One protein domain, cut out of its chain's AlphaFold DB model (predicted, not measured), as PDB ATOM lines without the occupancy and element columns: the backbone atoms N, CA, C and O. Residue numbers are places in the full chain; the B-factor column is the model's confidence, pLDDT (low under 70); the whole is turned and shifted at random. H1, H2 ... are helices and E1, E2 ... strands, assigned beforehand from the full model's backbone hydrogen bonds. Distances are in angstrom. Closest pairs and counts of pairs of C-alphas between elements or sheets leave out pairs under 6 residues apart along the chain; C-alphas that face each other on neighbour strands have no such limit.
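What this domain is: This is residues 19 to 59 and 132 to 218 of the 219 residues of the protein "Amidase domain-containing protein" of Sinorhizobium fredii CCBAU 45436 (UniProt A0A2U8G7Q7). A strongly twisted sheet of five strands forms a slab, with the two longest helices, H2 and H6, packed over one face and about perpendicular to each other; on H2's side its contacts are mostly with E3 and E5, on H6's side with E4 and E5. From this body the pair H3 and H4 reaches out as an arm that makes much of the length, and its residues 152 to 157 stick out free. The printed part has 128 residues with six named helices and five named strands, in the order E1 H1 H2 E2 E3 H3 H4 H5 E4 E5 H6, and its class is mixed, helices and strands. The sheet has the order E2 E1 E3 E5 E4 and is mixed, with parallel and antiparallel neighbours. The whole is compact, with a radius of gyration of the C-alphas of 14.8 A and spans of 46 by 33 by 24 A.

Where its parts are: In the sheet, E2 is residues 51 to 55, E1 residues 19 to 22, E3 residues 135 to 139, E5 residues 192 to 197 and E4 residues 178 to 183. E1 begins at C-alpha 19, (124.524, 26.573, -2.743), and E4 is 17.5 A and E5 15.8 A from first to last C-alpha. H2, residues 32 to 47, is 22.6 A long, and H6, residues 202 to 217, is 21.8 A long and ends at C-alpha 217, (129.048, 9.411, -9.993). H4, residues 155 to 167, is 17.8 A long and begins at C-alpha 155, (125.625, 4.585, 27.316). The short helices are H1, residues 24 to 27, H3, residues 148 to 151, and H5, residues 170 to 175.

How they stand to each other: E2 and E1 are parallel, with N 21 and O 53 2.8 A apart. E1, H1, H2 and E2 make a strand-helix-strand unit, two parallel neighbour strands with helices between, and its crossover is right-handed. E1 and E3 are parallel too, with N 20 and O 135 2.8 A apart. E3 pairs in a staggered way, with E1 over residues 135 to 136 and with E5 over residues 136 to 139. E3 and E5 are antiparallel, with N 194 and O 138 2.7 A apart. E4 and E5 form a hairpin, with N 193 and O 182 2.7 A apart. With H2 and H6 on one face, the sheet and helices make two layers. H2 is on the sheet at a height over the sheet of 8.0 A, over E3 and E5, and its closest C-alphas to E3 are those of Phe 38 and Pro 139, 6.3 A. H6 has a height over the sheet of 8.4 A and lies over E5 and, only just, over E4, with 3 of its C-alphas there; Gly 197 and Leu 205 have the closest C-alphas of E5 and H6, 5.9 A. H2, with residues 41 to 45 alone, touches residues 212 to 216 of H6; the C-alphas of Ser 41 and Leu 216 are closest, 6.9 A, and the lines stand about perpendicular at 77 degrees. H1 and H5 only graze the sheet. H3 and H4 are not on it and touch only at the corner, where the C-alphas of Val 151 and Tyr 158 are 4.8 A apart. H4 and H5 meet only through their link, and H4 is apart from H2 and H6. Every O i to N i+4 pair is within hydrogen-bond range in H2, H4 and H5, and 11 of 12 in H6; H1 and H3 are too short for such a pair.

The domain as a whole: The two C-alphas farthest apart are those of Gly 49 and Gln 153, 47.5 A. Residues 60 to 131 are not printed, and C-alphas 59 and 132 are 17.9 A apart across this cut. Of the links that are printed whole, E3 to H3 and E4 to E5 are short and the others tight. The mean pLDDT of the printed part is 96.7, and Asn 218 is the one printed residue under 70.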
ATOM      1  N   LEU A  19     124.538  27.654  -3.726       98.75
ATOM      2  CA  LEU A  19     124.524  26.573  -2.743       98.75
ATOM      3  C   LEU A  19     125.063  27.084  -1.400       98.75
ATOM      4  O   LEU A  19     126.218  27.506  -1.295       98.75
ATOM      5  N   GLY A  20     124.211  27.069  -0.379       98.75
ATOM      6  CA  GLY A  20     124.529  27.517   0.972       98.75
ATOM      7  C   GLY A  20     125.290  26.462   1.769       98.75
ATOM      8  O   GLY A  20     124.865  25.311   1.818       98.75
ATOM      9  N   ILE A  21     126.372  26.851   2.443       98.62
ATOM     10  CA  ILE A  21     127.137  25.984   3.354       98.62
ATOM     11  C   ILE A  21     127.030  26.553   4.773       98.62
ATOM     12  O   ILE A  21     127.573  27.632   5.034       98.62
ATOM     13  N   PRO A  22     126.309  25.903   5.699       97.56
ATOM     14  CA  PRO A  22     126.183  26.427   7.045       97.56
ATOM     15  C   PRO A  22     127.506  26.227   7.785       97.56
ATOM     16  O   PRO A  22     128.143  25.175   7.700       97.56
ATOM     17  N   LYS A  23     127.918  27.250   8.518       95.69
ATOM     18  CA  LYS A  23     129.049  27.196   9.439       95.69
ATOM     19  C   LYS A  23     128.619  26.618  10.782       95.69
ATOM     20  O   LYS A  23     127.448  26.344  11.022       95.69
ATOM     21  N   GLY A  24     129.600  26.436  11.659       96.25
ATOM     22  CA  GLY A  24     129.331  26.161  13.060       96.25
ATOM     23  C   GLY A  24     129.019  24.698  13.346       96.25
ATOM     24  O   GLY A  24     129.708  23.796  12.859       96.25
ATOM     25  N   ILE A  25     128.045  24.466  14.225       96.94
ATOM     26  CA  ILE A  25     127.848  23.179  14.910       96.94
ATOM     27  C   ILE A  25     127.644  21.991  13.956       96.94
ATOM     28  O   ILE A  25     128.134  20.898  14.237       96.94
ATOM     29  N   LEU A  26     127.006  22.201  12.800       97.50
ATOM     30  CA  LEU A  26     126.686  21.129  11.846       97.50
ATOM     31  C   LEU A  26     127.917  20.540  11.137       97.50
ATOM     32  O   LEU A  26     127.879  19.393  10.682       97.50
ATOM     33  N   LEU A  27     129.027  21.284  11.099       97.69
ATOM     34  CA  LEU A  27     130.306  20.857  10.519       97.69
ATOM     35  C   LEU A  27     131.378  20.552  11.583       97.69
ATOM     36  O   LEU A  27     132.542  20.344  11.245       97.69
ATOM     37  N   LYS A  28     131.023  20.509  12.876       97.12
ATOM     38  CA  LYS A  28     131.956  20.099  13.941       97.12
ATOM     39  C   LYS A  28     132.061  18.582  14.034       97.12
ATOM     40  O   LYS A  28     131.102  17.871  13.764       97.12
ATOM     41  N   GLU A  29     133.211  18.078  14.477       97.50
ATOM     42  CA  GLU A  29     133.427  16.637  14.707       97.50
ATOM     43  C   GLU A  29     133.176  15.758  13.469       97.50
ATOM     44  O   GLU A  29     132.791  14.596  13.594       97.50
ATOM     45  N   LEU A  30     133.406  16.300  12.267       98.19
ATOM     46  CA  LEU A  30     133.427  15.484  11.060       98.19
ATOM     47  C   LEU A  30     134.572  14.473  11.156       98.19
ATOM     48  O   LEU A  30     135.719  14.840  11.433       98.19
ATOM     49  N   ALA A  31     134.270  13.204  10.893       98.12
ATOM     50  CA  ALA A  31     135.305  12.211  10.677       98.12
ATOM     51  C   ALA A  31     136.170  12.627   9.465       98.12
ATOM     52  O   ALA A  31     135.645  13.214   8.512       98.12
ATOM     53  N   PRO A  32     137.488  12.355   9.470       97.75
ATOM     54  CA  PRO A  32     138.388  12.848   8.423       97.75
ATOM     55  C   PRO A  32     138.000  12.432   6.997       97.75
ATOM     56  O   PRO A  32     138.180  13.205   6.058       97.75
ATOM     57  N   ASP A  33     137.460  11.225   6.827       97.12
ATOM     58  CA  ASP A  33     136.979  10.719   5.541       97.12
ATOM     59  C   ASP A  33     135.714  11.449   5.069       97.12
ATOM     60  O   ASP A  33     135.641  11.841   3.904       97.12
ATOM     61  N   ILE A  34     134.771  11.716   5.977       98.44
ATOM     62  CA  ILE A  34     133.565  12.513   5.715       98.44
ATOM     63  C   ILE A  34     133.931  13.947   5.330       98.44
ATOM     64  O   ILE A  34     133.425  14.458   4.333       98.44
ATOM     65  N   ALA A  35     134.832  14.590   6.079       98.25
ATOM     66  CA  ALA A  35     135.285  15.950   5.791       98.25
ATOM     67  C   ALA A  35     135.933  16.043   4.401       98.25
ATOM     68  O   ALA A  35     135.572  16.909   3.604       98.25
ATOM     69  N   LYS A  36     136.833  15.104   4.080       98.31
ATOM     70  CA  LYS A  36     137.507  15.037   2.779       98.31
ATOM     71  C   LYS A  36     136.523  14.802   1.629       98.31
ATOM     72  O   LYS A  36     136.628  15.460   0.595       98.31
ATOM     73  N   ALA A  37     135.582  13.872   1.787       98.25
ATOM     74  CA  ALA A  37     134.587  13.570   0.759       98.25
ATOM     75  C   ALA A  37     133.599  14.725   0.549       98.25
ATOM     76  O   ALA A  37     133.240  15.035  -0.591       98.25
ATOM     77  N   PHE A  38     133.213  15.410   1.628       98.62
ATOM     78  CA  PHE A  38     132.385  16.608   1.555       98.62
ATOM     79  C   PHE A  38     133.101  17.724   0.797       98.62
ATOM     80  O   PHE A  38     132.554  18.249  -0.171       98.62
ATOM     81  N   GLU A  39     134.352  18.025   1.150       98.38
ATOM     82  CA  GLU A  39     135.150  19.035   0.452       98.38
ATOM     83  C   GLU A  39     135.328  18.700  -1.039       98.38
ATOM     84  O   GLU A  39     135.115  19.558  -1.898       98.38
ATOM     85  N   ALA A  40     135.641  17.444  -1.373       98.19
ATOM     86  CA  ALA A  40     135.751  17.000  -2.762       98.19
ATOM     87  C   ALA A  40     134.428  17.167  -3.532       98.19
ATOM     88  O   ALA A  40     134.431  17.617  -4.681       98.19
ATOM     89  N   SER A  41     133.295  16.869  -2.891       98.38
ATOM     90  CA  SER A  41     131.959  17.064  -3.468       98.38
ATOM     91  C   SER A  41     131.677  18.546  -3.738       98.38
ATOM     92  O   SER A  41     131.243  18.903  -4.833       98.38
ATOM     93  N   LEU A  42     132.005  19.434  -2.791       98.44
ATOM     94  CA  LEU A  42     131.889  20.885  -2.974       98.44
ATOM     95  C   LEU A  42     132.760  21.390  -4.133       98.44
ATOM     96  O   LEU A  42     132.298  22.180  -4.959       98.44
ATOM     97  N   GLN A  43     134.001  20.909  -4.243       98.25
ATOM     98  CA  GLN A  43     134.902  21.275  -5.338       98.25
ATOM     99  C   GLN A  43     134.353  20.848  -6.707       98.25
ATOM    100  O   GLN A  43     134.446  21.619  -7.663       98.25
ATOM    101  N   ARG A  44     133.753  19.654  -6.815       97.56
ATOM    102  CA  ARG A  44     133.100  19.187  -8.055       97.56
ATOM    103  C   ARG A  44     131.948  20.106  -8.461       97.56
ATOM    104  O   ARG A  44     131.894  20.540  -9.608       97.56
ATOM    105  N   LEU A  45     131.080  20.460  -7.514       98.06
ATOM    106  CA  LEU A  45     129.948  21.361  -7.760       98.06
ATOM    107  C   LEU A  45     130.405  22.764  -8.176       98.06
ATOM    108  O   LEU A  45     129.872  23.333  -9.128       98.06
ATOM    109  N   SER A  46     131.435  23.293  -7.515       98.12
ATOM    110  CA  SER A  46     132.040  24.581  -7.865       98.12
ATOM    111  C   SER A  46     132.630  24.574  -9.282       98.12
ATOM    112  O   SER A  46     132.345  25.468 -10.078       98.12
ATOM    113  N   ARG A  47     133.366  23.516  -9.664       97.81
ATOM    114  CA  ARG A  47     133.893  23.343 -11.035       97.81
ATOM    115  C   ARG A  47     132.792  23.222 -12.089       97.81
ATOM    116  O   ARG A  47     132.993  23.659 -13.217       97.81
ATOM    117  N   ALA A  48     131.635  22.674 -11.720       97.38
ATOM    118  CA  ALA A  48     130.444  22.631 -12.569       97.38
ATOM    119  C   ALA A  48     129.692  23.978 -12.645       97.38
ATOM    120  O   ALA A  48     128.659  24.069 -13.311       97.38
ATOM    121  N   GLY A  49     130.197  25.030 -11.992       98.12
ATOM    122  CA  GLY A  49     129.680  26.395 -12.075       98.12
ATOM    123  C   GLY A  49     128.679  26.778 -10.984       98.12
ATOM    124  O   GLY A  49     128.020  27.812 -11.117       98.12
ATOM    125  N   ALA A  50     128.525  25.975  -9.926       98.44
ATOM    126  CA  ALA A  50     127.740  26.383  -8.764       98.44
ATOM    127  C   ALA A  50     128.479  27.451  -7.940       98.44
ATOM    128  O   ALA A  50     129.695  27.395  -7.757       98.44
ATOM    129  N   ARG A  51     127.734  28.410  -7.388       98.62
ATOM    130  CA  ARG A  51     128.246  29.407  -6.441       98.62
ATOM    131  C   ARG A  51     128.084  28.881  -5.025       98.62
ATOM    132  O   ARG A  51     126.960  28.730  -4.559       98.62
ATOM    133  N   LEU A  52     129.189  28.635  -4.334       98.62
ATOM    134  CA  LEU A  52     129.167  28.245  -2.926       98.62
ATOM    135  C   LEU A  52     129.192  29.493  -2.044       98.62
ATOM    136  O   LEU A  52     129.994  30.397  -2.283       98.62
ATOM    137  N   ALA A  53     128.331  29.548  -1.033       98.50
ATOM    138  CA  ALA A  53     128.267  30.677  -0.115       98.50
ATOM    139  C   ALA A  53     128.034  30.211   1.323       98.50
ATOM    140  O   ALA A  53     127.096  29.476   1.621       98.50
ATOM    141  N   GLU A  54     128.898  30.655   2.227       98.31
ATOM    142  CA  GLU A  54     128.828  30.284   3.637       98.31
ATOM    143  C   GLU A  54     127.807  31.136   4.402       98.31
ATOM    144  O   GLU A  54     127.595  32.308   4.078       98.31
ATOM    145  N   PHE A  55     127.192  30.576   5.447       98.38
ATOM    146  CA  PHE A  55     126.262  31.317   6.302       98.38
ATOM    147  C   PHE A  55     126.119  30.762   7.720       98.38
ATOM    148  O   PHE A  55     126.508  29.637   8.000       98.38
ATOM    149  N   GLU A  56     125.516  31.560   8.603       97.81
ATOM    150  CA  GLU A  56     125.324  31.237  10.020       97.81
ATOM    151  C   GLU A  56     123.862  30.881  10.333       97.81
ATOM    152  O   GLU A  56     122.935  31.609   9.954       97.81
ATOM    153  N   ILE A  57     123.659  29.779  11.061       97.88
ATOM    154  CA  ILE A  57     122.347  29.345  11.582       97.88
ATOM    155  C   ILE A  57     122.364  28.907  13.046       97.88
ATOM    156  O   ILE A  57     121.306  28.592  13.589       97.88
ATOM    157  N   ASP A  58     123.528  28.917  13.698       98.38
ATOM    158  CA  ASP A  58     123.700  28.407  15.061       98.38
ATOM    159  C   ASP A  58     122.797  29.117  16.088       98.38
ATOM    160  O   ASP A  58     122.359  28.485  17.045       98.38
ATOM    161  N   ASP A  59     122.434  30.387  15.876       98.44
ATOM    162  CA  ASP A  59     121.465  31.108  16.715       98.44
ATOM    163  C   ASP A  59     120.057  30.494  16.656       98.44
ATOM    164  O   ASP A  59     119.381  30.387  17.680       98.44
ATOM    165  N   ARG A 132     117.900  33.127   0.022       97.12
ATOM    166  CA  ARG A 132     119.009  33.513  -0.872       97.12
ATOM    167  C   ARG A 132     119.747  32.338  -1.528       97.12
ATOM    168  O   ARG A 132     120.654  32.575  -2.323       97.12
ATOM    169  N   PHE A 133     119.417  31.105  -1.153       98.44
ATOM    170  CA  PHE A 133     120.048  29.894  -1.668       98.44
ATOM    171  C   PHE A 133     119.036  29.078  -2.462       98.44
ATOM    172  O   PHE A 133     117.868  28.989  -2.087       98.44
ATOM    173  N   ASP A 134     119.504  28.439  -3.529       98.31
ATOM    174  CA  ASP A 134     118.711  27.428  -4.224       98.31
ATOM    175  C   ASP A 134     118.629  26.158  -3.373       98.31
ATOM    176  O   ASP A 134     117.571  25.541  -3.273       98.31
ATOM    177  N   LEU A 135     119.744  25.793  -2.728       98.38
ATOM    178  CA  LEU A 135     119.869  24.650  -1.827       98.38
ATOM    179  C   LEU A 135     120.920  24.913  -0.750       98.38
ATOM    180  O   LEU A 135     121.838  25.707  -0.942       98.38
ATOM    181  N   VAL A 136     120.835  24.174   0.350       98.62
ATOM    182  CA  VAL A 136     121.862  24.092   1.391       98.62
ATOM    183  C   VAL A 136     122.526  22.720   1.342       98.62
ATOM    184  O   VAL A 136     121.840  21.716   1.163       98.62
ATOM    185  N   LEU A 137     123.850  22.667   1.504       98.69
ATOM    186  CA  LEU A 137     124.628  21.429   1.480       98.69
ATOM    187  C   LEU A 137     125.293  21.141   2.820       98.69
ATOM    188  O   LEU A 137     125.900  22.022   3.431       98.69
ATOM    189  N   LEU A 138     125.237  19.877   3.222       98.06
ATOM    190  CA  LEU A 138     125.821  19.346   4.451       98.06
ATOM    191  C   LEU A 138     126.222  17.881   4.248       98.06
ATOM    192  O   LEU A 138     125.564  17.179   3.481       98.06
ATOM    193  N   PRO A 139     127.208  17.342   4.981       98.44
ATOM    194  CA  PRO A 139     127.265  15.903   5.200       98.44
ATOM    195  C   PRO A 139     125.956  15.440   5.850       98.44
ATOM    196  O   PRO A 139     125.449  16.097   6.762       98.44
ATOM    197  N   THR A 140     125.405  14.314   5.403       98.56
ATOM    198  CA  THR A 140     124.172  13.751   5.987       98.56
ATOM    199  C   THR A 140     124.415  13.327   7.429       98.56
ATOM    200  O   THR A 140     123.612  13.630   8.303       98.56
ATOM    201  N   THR A 141     125.559  12.692   7.686       98.25
ATOM    202  CA  THR A 141     126.041  12.376   9.029       98.25
ATOM    203  C   THR A 141     127.493  12.848   9.183       98.25
ATOM    204  O   THR A 141     128.253  12.795   8.214       98.25
ATOM    205  N   PRO A 142     127.920  13.305  10.375       97.94
ATOM    206  CA  PRO A 142     129.297  13.730  10.649       97.94
ATOM    207  C   PRO A 142     130.303  12.577  10.678       97.94
ATOM    208  O   PRO A 142     131.491  12.780  10.448       97.94
ATOM    209  N   ILE A 143     129.831  11.373  10.994       98.19
ATOM    210  CA  ILE A 143     130.637  10.164  11.157       98.19
ATOM    211  C   ILE A 143     130.103   9.043  10.258       98.19
ATOM    212  O   ILE A 143     128.908   9.043   9.930       98.19
ATOM    213  N   PRO A 144     130.956   8.079   9.865       97.44
ATOM    214  CA  PRO A 144     130.506   6.874   9.184       97.44
ATOM    215  C   PRO A 144     129.714   5.960  10.128       97.44
ATOM    216  O   PRO A 144     129.703   6.136  11.350       97.44
ATOM    217  N   ALA A 145     129.083   4.935   9.554       97.25
ATOM    218  CA  ALA A 145     128.415   3.898  10.328       97.25
ATOM    219  C   ALA A 145     129.380   3.244  11.335       97.25
ATOM    220  O   ALA A 145     130.490   2.831  10.988       97.25
ATOM    221  N   VAL A 146     128.935   3.118  12.586       96.69
ATOM    222  CA  VAL A 146     129.688   2.440  13.646       96.69
ATOM    223  C   VAL A 146     129.196   1.007  13.825       96.69
ATOM    224  O   VAL A 146     128.049   0.674  13.528       96.69
ATOM    225  N   ARG A 147     130.057   0.135  14.353       96.62
ATOM    226  CA  ARG A 147     129.642  -1.221  14.740       96.62
ATOM    227  C   ARG A 147     128.682  -1.148  15.927       96.62
ATOM    228  O   ARG A 147     128.943  -0.405  16.864       96.62
ATOM    229  N   ILE A 148     127.655  -1.995  15.955       96.00
ATOM    230  CA  ILE A 148     126.721  -2.083  17.095       96.00
ATOM    231  C   ILE A 148     127.482  -2.321  18.410       96.00
ATOM    232  O   ILE A 148     127.302  -1.581  19.374       96.00
ATOM    233  N   ALA A 149     128.425  -3.270  18.411       96.31
ATOM    234  CA  ALA A 149     129.252  -3.597  19.574       96.31
ATOM    235  C   ALA A 149     130.091  -2.417  20.110       96.31
ATOM    236  O   ALA A 149     130.511  -2.447  21.261       96.31
ATOM    237  N   PHE A 150     130.336  -1.375  19.302       93.56
ATOM    238  CA  PHE A 150     131.065  -0.178  19.736       93.56
ATOM    239  C   PHE A 150     130.248   0.686  20.709       93.56
ATOM    240  O   PHE A 150     130.823   1.351  21.564       93.56
ATOM    241  N   VAL A 151     128.916   0.673  20.594       95.19
ATOM    242  CA  VAL A 151     128.013   1.516  21.400       95.19
ATOM    243  C   VAL A 151     127.133   0.725  22.364       95.19
ATOM    244  O   VAL A 151     126.578   1.299  23.295       95.19
ATOM    245  N   GLU A 152     126.981  -0.585  22.157       92.69
ATOM    246  CA  GLU A 152     125.988  -1.408  22.857       92.69
ATOM    247  C   GLU A 152     126.121  -1.358  24.389       92.69
ATOM    248  O   GLU A 152     125.113  -1.242  25.095       92.69
ATOM    249  N   GLN A 153     127.359  -1.407  24.886       91.31
ATOM    250  CA  GLN A 153     127.675  -1.521  26.314       91.31
ATOM    251  C   GLN A 153     128.071  -0.186  26.969       91.31
ATOM    252  O   GLN A 153     128.238  -0.123  28.185       91.31
ATOM    253  N   ASP A 154     128.181   0.896  26.194       93.56
ATOM    254  CA  ASP A 154     128.576   2.216  26.689       93.56
ATOM    255  C   ASP A 154     127.489   3.253  26.381       93.56
ATOM    256  O   ASP A 154     127.348   3.761  25.269       93.56
ATOM    257  N   LYS A 155     126.719   3.607  27.416       91.31
ATOM    258  CA  LYS A 155     125.625   4.585  27.316       91.31
ATOM    259  C   LYS A 155     126.103   5.984  26.925       91.31
ATOM    260  O   LYS A 155     125.325   6.739  26.344       91.31
ATOM    261  N   GLN A 156     127.324   6.373  27.289       94.06
ATOM    262  CA  GLN A 156     127.857   7.685  26.933       94.06
ATOM    263  C   GLN A 156     128.268   7.708  25.462       94.06
ATOM    264  O   GLN A 156     127.912   8.658  24.764       94.06
ATOM    265  N   GLN A 157     128.938   6.657  24.985       95.38
ATOM    266  CA  GLN A 157     129.272   6.518  23.565       95.38
ATOM    267  C   GLN A 157     128.024   6.392  22.698       95.38
ATOM    268  O   GLN A 157     127.944   7.058  21.671       95.38
ATOM    269  N   TYR A 158     127.018   5.630  23.140       94.38
ATOM    270  CA  TYR A 158     125.727   5.545  22.457       94.38
ATOM    271  C   TYR A 158     125.115   6.930  22.239       94.38
ATOM    272  O   TYR A 158     124.833   7.291  21.104       94.38
ATOM    273  N   ARG A 159     124.988   7.740  23.301       93.62
ATOM    274  CA  ARG A 159     124.425   9.098  23.201       93.62
ATOM    275  C   ARG A 159     125.248  10.019  22.306       93.62
ATOM    276  O   ARG A 159     124.676  10.792  21.554       93.62
ATOM    277  N   ARG A 160     126.580   9.948  22.384       95.88
ATOM    278  CA  ARG A 160     127.474  10.742  21.528       95.88
ATOM    279  C   ARG A 160     127.289  10.384  20.051       95.88
ATOM    280  O   ARG A 160     127.225  11.271  19.211       95.88
ATOM    281  N   VAL A 161     127.237   9.091  19.735       97.38
ATOM    282  CA  VAL A 161     127.037   8.608  18.362       97.38
ATOM    283  C   VAL A 161     125.636   8.958  17.865       97.38
ATOM    284  O   VAL A 161     125.511   9.433  16.744       97.38
ATOM    285  N   GLU A 162     124.605   8.757  18.685       95.56
ATOM    286  CA  GLU A 162     123.219   9.120  18.367       95.56
ATOM    287  C   GLU A 162     123.091  10.614  18.046       95.56
ATOM    288  O   GLU A 162     122.574  10.954  16.986       95.56
ATOM    289  N   ASP A 163     123.646  11.485  18.896       95.69
ATOM    290  CA  ASP A 163     123.678  12.932  18.660       95.69
ATOM    291  C   ASP A 163     124.320  13.257  17.308       95.69
ATOM    292  O   ASP A 163     123.701  13.908  16.472       95.69
ATOM    293  N   LEU A 164     125.509  12.712  17.025       97.50
ATOM    294  CA  LEU A 164     126.180  12.937  15.743       97.50
ATOM    295  C   LEU A 164     125.334  12.448  14.556       97.50
ATOM    296  O   LEU A 164     125.193  13.178  13.579       97.50
ATOM    297  N   LEU A 165     124.761  11.243  14.618       97.06
ATOM    298  CA  LEU A 165     123.992  10.668  13.506       97.06
ATOM    299  C   LEU A 165     122.674  11.411  13.227       97.06
ATOM    300  O   LEU A 165     122.220  11.423  12.081       97.06
ATOM    301  N   LEU A 166     122.078  12.046  14.237       96.00
ATOM    302  CA  LEU A 166     120.819  12.783  14.103       96.00
ATOM    303  C   LEU A 166     121.020  14.280  13.823       96.00
ATOM    304  O   LEU A 166     120.219  14.881  13.108       96.00
ATOM    305  N   ARG A 167     122.113  14.879  14.311       96.31
ATOM    306  CA  ARG A 167     122.335  16.336  14.331       96.31
ATOM    307  C   ARG A 167     122.021  17.049  13.019       96.31
ATOM    308  O   ARG A 167     121.349  18.074  13.024       96.31
ATOM    309  N   ASN A 168     122.533  16.544  11.898       97.94
ATOM    310  CA  ASN A 168     122.379  17.230  10.615       97.94
ATOM    311  C   ASN A 168     121.001  16.958   9.992       97.94
ATOM    312  O   ASN A 168     120.383  17.873   9.450       97.94
ATOM    313  N   THR A 169     120.501  15.724  10.092       96.12
ATOM    314  CA  THR A 169     119.233  15.309   9.469       96.12
ATOM    315  C   THR A 169     118.015  15.892  10.178       96.12
ATOM    316  O   THR A 169     117.014  16.202   9.532       96.12
ATOM    317  N   GLU A 170     118.101  16.119  11.489       96.06
ATOM    318  CA  GLU A 170     117.008  16.714  12.254       96.06
ATOM    319  C   GLU A 170     116.704  18.159  11.857       96.06
ATOM    320  O   GLU A 170     115.554  18.575  11.983       96.06
ATOM    321  N   VAL A 171     117.675  18.911  11.325       96.75
ATOM    322  CA  VAL A 171     117.479  20.319  10.933       96.75
ATOM    323  C   VAL A 171     116.302  20.465   9.967       96.75
ATOM    324  O   VAL A 171     115.459  21.343  10.157       96.75
ATOM    325  N   ALA A 172     116.177  19.581   8.974       96.50
ATOM    326  CA  ALA A 172     115.067  19.665   8.028       96.50
ATOM    327  C   ALA A 172     113.706  19.437   8.709       96.50
ATOM    328  O   ALA A 172     112.756  20.184   8.474       96.50
ATOM    329  N   ASN A 173     113.636  18.473   9.630       95.06
ATOM    330  CA  ASN A 173     112.422  18.162  10.392       95.06
ATOM    331  C   ASN A 173     112.029  19.321  11.325       95.06
ATOM    332  O   ASN A 173     110.859  19.711  11.423       95.06
ATOM    333  N   GLN A 174     113.017  19.886  12.020       94.94
ATOM    334  CA  GLN A 174     112.829  20.946  13.008       94.94
ATOM    335  C   GLN A 174     112.327  22.241  12.360       94.94
ATOM    336  O   GLN A 174     111.396  22.856  12.883       94.94
ATOM    337  N   PHE A 175     112.885  22.610  11.203       97.75
ATOM    338  CA  PHE A 175     112.625  23.890  10.536       97.75
ATOM    339  C   PHE A 175     111.669  23.816   9.342       97.75
ATOM    340  O   PHE A 175     111.503  24.816   8.649       97.75
ATOM    341  N   ASP A 176     110.995  22.682   9.143       97.38
ATOM    342  CA  ASP A 176     109.965  22.512   8.109       97.38
ATOM    343  C   ASP A 176     110.510  22.597   6.673       97.38
ATOM    344  O   ASP A 176     109.926  23.224   5.793       97.38
ATOM    345  N   LEU A 177     111.659  21.968   6.440       98.00
ATOM    346  CA  LEU A 177     112.387  22.000   5.173       98.00
ATOM    347  C   LEU A 177     112.263  20.669   4.425       98.00
ATOM    348  O   LEU A 177     111.801  19.664   4.963       98.00
ATOM    349  N   THR A 178     112.724  20.658   3.179       97.81
ATOM    350  CA  THR A 178     112.848  19.441   2.366       97.81
ATOM    351  C   THR A 178     114.309  19.004   2.335       97.81
ATOM    352  O   THR A 178     115.203  19.849   2.342       97.81
ATOM    353  N   ALA A 179     114.589  17.701   2.312       98.31
ATOM    354  CA  ALA A 179     115.962  17.205   2.227       98.31
ATOM    355  C   ALA A 179     116.063  15.867   1.486       98.31
ATOM    356  O   ALA A 179     115.149  15.047   1.523       98.31
ATOM    357  N   ILE A 180     117.200  15.650   0.825       98.50
ATOM    358  CA  ILE A 180     117.574  14.392   0.171       98.50
ATOM    359  C   ILE A 180     119.057  14.120   0.404       98.50
ATOM    360  O   ILE A 180     119.854  15.051   0.499       98.50
ATOM    361  N   THR A 181     119.433  12.849   0.495       98.62
ATOM    362  CA  THR A 181     120.827  12.420   0.610       98.62
ATOM    363  C   THR A 181     121.275  11.722  -0.669       98.62
ATOM    364  O   THR A 181     120.534  10.913  -1.225       98.62
ATOM    365  N   LEU A 182     122.478  12.049  -1.132       98.44
ATOM    366  CA  LEU A 182     123.133  11.430  -2.284       98.44
ATOM    367  C   LEU A 182     124.468  10.817  -1.847       98.44
ATOM    368  O   LEU A 182     125.157  11.434  -1.036       98.44
ATOM    369  N   PRO A 183     124.889   9.654  -2.368       98.00
ATOM    370  CA  PRO A 183     126.185   9.076  -2.019       98.00
ATOM    371  C   PRO A 183     127.349  10.014  -2.370       98.00
ATOM    372  O   PRO A 183     127.458  10.485  -3.500       98.00
ATOM    373  N   MET A 184     128.247  10.257  -1.413       97.38
ATOM    374  CA  MET A 184     129.539  10.885  -1.685       97.38
ATOM    375  C   MET A 184     130.549   9.825  -2.140       97.38
ATOM    376  O   MET A 184     130.644   8.766  -1.514       97.38
ATOM    377  N   PRO A 185     131.341  10.096  -3.187       95.06
ATOM    378  CA  PRO A 185     132.407   9.204  -3.617       95.06
ATOM    379  C   PRO A 185     133.620   9.278  -2.676       95.06
ATOM    380  O   PRO A 185     133.839  10.265  -1.972       95.06
ATOM    381  N   GLY A 186     134.461   8.242  -2.710       92.56
ATOM    382  CA  GLY A 186     135.784   8.261  -2.074       92.56
ATOM    383  C   GLY A 186     135.816   8.010  -0.562       92.56
ATOM    384  O   GLY A 186     136.870   8.195   0.049       92.56
ATOM    385  N   THR A 187     134.711   7.575   0.048       95.06
ATOM    386  CA  THR A 187     134.668   7.144   1.454       95.06
ATOM    387  C   THR A 187     134.831   5.630   1.597       95.06
ATOM    388  O   THR A 187     134.472   4.861   0.707       95.06
ATOM    389  N   ALA A 188     135.383   5.179   2.730       94.38
ATOM    390  CA  ALA A 188     135.590   3.750   2.994       94.38
ATOM    391  C   ALA A 188     134.278   3.007   3.309       94.38
ATOM    392  O   ALA A 188     134.126   1.831   2.984       94.38
ATOM    393  N   LEU A 189     133.337   3.703   3.948       96.94
ATOM    394  CA  LEU A 189     131.956   3.272   4.156       96.94
ATOM    395  C   LEU A 189     131.017   4.280   3.477       96.94
ATOM    396  O   LEU A 189     131.406   5.442   3.336       96.94
ATOM    397  N   PRO A 190     129.795   3.884   3.069       97.25
ATOM    398  CA  PRO A 190     128.849   4.808   2.451       97.25
ATOM    399  C   PRO A 190     128.605   6.048   3.318       97.25
ATOM    400  O   PRO A 190     128.300   5.937   4.506       97.25
ATOM    401  N   ALA A 191     128.733   7.220   2.704       97.50
ATOM    402  CA  ALA A 191     128.480   8.517   3.313       97.50
ATOM    403  C   ALA A 191     127.631   9.367   2.366       97.50
ATOM    404  O   ALA A 191     127.742   9.228   1.150       97.50
ATOM    405  N   GLY A 192     126.790  10.241   2.914       98.25
ATOM    406  CA  GLY A 192     125.841  11.026   2.125       98.25
ATOM    407  C   GLY A 192     126.157  12.518   2.091       98.25
ATOM    408  O   GLY A 192     126.467  13.107   3.127       98.25
ATOM    409  N   LEU A 193     125.988  13.149   0.932       98.75
ATOM    410  CA  LEU A 193     125.817  14.587   0.766       98.75
ATOM    411  C   LEU A 193     124.323  14.879   0.894       98.75
ATOM    412  O   LEU A 193     123.531  14.459   0.053       98.75
ATOM    413  N   MET A 194     123.935  15.579   1.951       98.75
ATOM    414  CA  MET A 194     122.572  16.052   2.128       98.75
ATOM    415  C   MET A 194     122.390  17.377   1.391       98.75
ATOM    416  O   MET A 194     123.155  18.323   1.593       98.75
ATOM    417  N   LEU A 195     121.356  17.435   0.560       98.75
ATOM    418  CA  LEU A 195     120.860  18.632  -0.100       98.75
ATOM    419  C   LEU A 195     119.557  19.001   0.599       98.75
ATOM    420  O   LEU A 195     118.680  18.152   0.752       98.75
ATOM    421  N   MET A 196     119.427  20.253   1.010       98.44
ATOM    422  CA  MET A 196     118.262  20.752   1.729       98.44
ATOM    423  C   MET A 196     117.650  21.928   0.975       98.44
ATOM    424  O   MET A 196     118.351  22.867   0.598       98.44
ATOM    425  N   GLY A 197     116.347  21.854   0.734       97.94
ATOM    426  CA  GLY A 197     115.546  22.886   0.091       97.94
ATOM    427  C   GLY A 197     114.536  23.491   1.061       97.94
ATOM    428  O   GLY A 197     114.291  22.975   2.151       97.94
ATOM    429  N   ARG A 198     113.916  24.594   0.652       97.94
ATOM    430  CA  ARG A 198     112.838  25.236   1.418       97.94
ATOM    431  C   ARG A 198     111.587  24.348   1.484       97.94
ATOM    432  O   ARG A 198     111.480  23.345   0.770       97.94
ATOM    433  N   ASN A 199     110.646  24.716   2.349       96.75
ATOM    434  CA  ASN A 199     109.346  24.055   2.448       96.75
ATOM    435  C   ASN A 199     108.645  23.993   1.078       96.75
ATOM    436  O   ASN A 199     108.647  24.977   0.337       96.75
ATOM    437  N   GLY A 200     108.075  22.837   0.728       94.62
ATOM    438  CA  GLY A 200     107.355  22.637  -0.536       94.62
ATOM    439  C   GLY A 200     108.228  22.659  -1.798       94.62
ATOM    440  O   GLY A 200     107.702  22.681  -2.910       94.62
ATOM    441  N   ALA A 201     109.557  22.663  -1.656       95.06
ATOM    442  CA  ALA A 201     110.490  22.698  -2.781       95.06
ATOM    443  C   ALA A 201     110.889  21.302  -3.298       95.06
ATOM    444  O   ALA A 201     111.850  21.203  -4.061       95.06
ATOM    445  N   ASP A 202     110.177  20.228  -2.937       95.31
ATOM    446  CA  ASP A 202     110.566  18.835  -3.210       95.31
ATOM    447  C   ASP A 202     110.893  18.586  -4.686       95.31
ATOM    448  O   ASP A 202     111.910  17.979  -5.014       95.31
ATOM    449  N   ARG A 203     110.070  19.095  -5.614       94.75
ATOM    450  CA  ARG A 203     110.324  18.930  -7.055       94.75
ATOM    451  C   ARG A 203     111.591  19.663  -7.491       94.75
ATOM    452  O   ARG A 203     112.356  19.104  -8.269       94.75
ATOM    453  N   ALA A 204     111.836  20.882  -7.012       94.69
ATOM    454  CA  ALA A 204     113.063  21.613  -7.331       94.69
ATOM    455  C   ALA A 204     114.297  20.914  -6.739       94.69
ATOM    456  O   ALA A 204     115.286  20.717  -7.448       94.69
ATOM    457  N   LEU A 205     114.190  20.455  -5.488       97.31
ATOM    458  CA  LEU A 205     115.210  19.679  -4.792       97.31
ATOM    459  C   LEU A 205     115.569  18.409  -5.566       97.31
ATOM    460  O   LEU A 205     116.739  18.197  -5.866       97.31
ATOM    461  N   LEU A 206     114.578  17.601  -5.949       97.31
ATOM    462  CA  LEU A 206     114.797  16.368  -6.707       97.31
ATOM    463  C   LEU A 206     115.452  16.645  -8.066       97.31
ATOM    464  O   LEU A 206     116.382  15.942  -8.453       97.31
ATOM    465  N   ARG A 207     115.016  17.687  -8.787       96.88
ATOM    466  CA  ARG A 207     115.605  18.049 -10.090       96.88
ATOM    467  C   ARG A 207     117.074  18.451  -9.971       96.88
ATOM    468  O   ARG A 207     117.864  18.110 -10.847       96.88
ATOM    469  N   ALA A 208     117.435  19.190  -8.925       97.56
ATOM    470  CA  ALA A 208     118.827  19.527  -8.650       97.56
ATOM    471  C   ALA A 208     119.617  18.290  -8.194       97.56
ATOM    472  O   ALA A 208     120.720  18.060  -8.685       97.56
ATOM    473  N   ALA A 209     119.029  17.455  -7.332       97.81
ATOM    474  CA  ALA A 209     119.638  16.222  -6.845       97.81
ATOM    475  C   ALA A 209     119.992  15.255  -7.983       97.81
ATOM    476  O   ALA A 209     121.093  14.722  -7.977       97.81
ATOM    477  N   ALA A 210     119.136  15.109  -8.998       97.06
ATOM    478  CA  ALA A 210     119.426  14.283 -10.174       97.06
ATOM    479  C   ALA A 210     120.697  14.733 -10.924       97.06
ATOM    480  O   ALA A 210     121.502  13.910 -11.357       97.06
ATOM    481  N   SER A 211     120.915  16.044 -11.056       96.62
ATOM    482  CA  SER A 211     122.135  16.567 -11.681       96.62
ATOM    483  C   SER A 211     123.356  16.440 -10.774       96.62
ATOM    484  O   SER A 211     124.445  16.128 -11.255       96.62
ATOM    485  N   VAL A 212     123.187  16.680  -9.470       97.75
ATOM    486  CA  VAL A 212     124.263  16.522  -8.483       97.75
ATOM    487  C   VAL A 212     124.713  15.064  -8.412       97.75
ATOM    488  O   VAL A 212     125.909  14.810  -8.444       97.75
ATOM    489  N   GLU A 213     123.784  14.111  -8.391       97.06
ATOM    490  CA  GLU A 213     124.080  12.678  -8.387       97.06
ATOM    491  C   GLU A 213     124.948  12.284  -9.587       97.06
ATOM    492  O   GLU A 213     126.005  11.682  -9.407       97.06
ATOM    493  N   CYS A 214     124.570  12.710 -10.796       95.44
ATOM    494  CA  CYS A 214     125.354  12.469 -12.008       95.44
ATOM    495  C   CYS A 214     126.781  13.043 -11.901       95.44
ATOM    496  O   CYS A 214     127.756  12.371 -12.232       95.44
ATOM    497  N   LEU A 215     126.938  14.264 -11.374       95.75
ATOM    498  CA  LEU A 215     128.259  14.872 -11.160       95.75
ATOM    499  C   LEU A 215     129.106  14.148 -10.104       95.75
ATOM    500  O   LEU A 215     130.335  14.194 -10.171       95.75
ATOM    501  N   LEU A 216     128.476  13.521  -9.112       94.62
ATOM    502  CA  LEU A 216     129.179  12.767  -8.075       94.62
ATOM    503  C   LEU A 216     129.573  11.359  -8.542       94.62
ATOM    504  O   LEU A 216     130.596  10.857  -8.085       94.62
ATOM    505  N   GLN A 217     128.801  10.753  -9.449       88.25
ATOM    506  CA  GLN A 217     129.048   9.411  -9.993       88.25
ATOM    507  C   GLN A 217     130.096   9.370 -11.111       88.25
ATOM    508  O   GLN A 217     130.744   8.341 -11.285       88.25
ATOM    509  N   ASN A 218     130.259  10.453 -11.874       66.25
ATOM    510  CA  ASN A 218     131.212  10.497 -12.980       66.25
ATOM    511  C   ASN A 218     132.656  10.666 -12.468       66.25
ATOM    512  O   ASN A 218     133.111  11.794 -12.264       66.25
TER     513      ASN A 218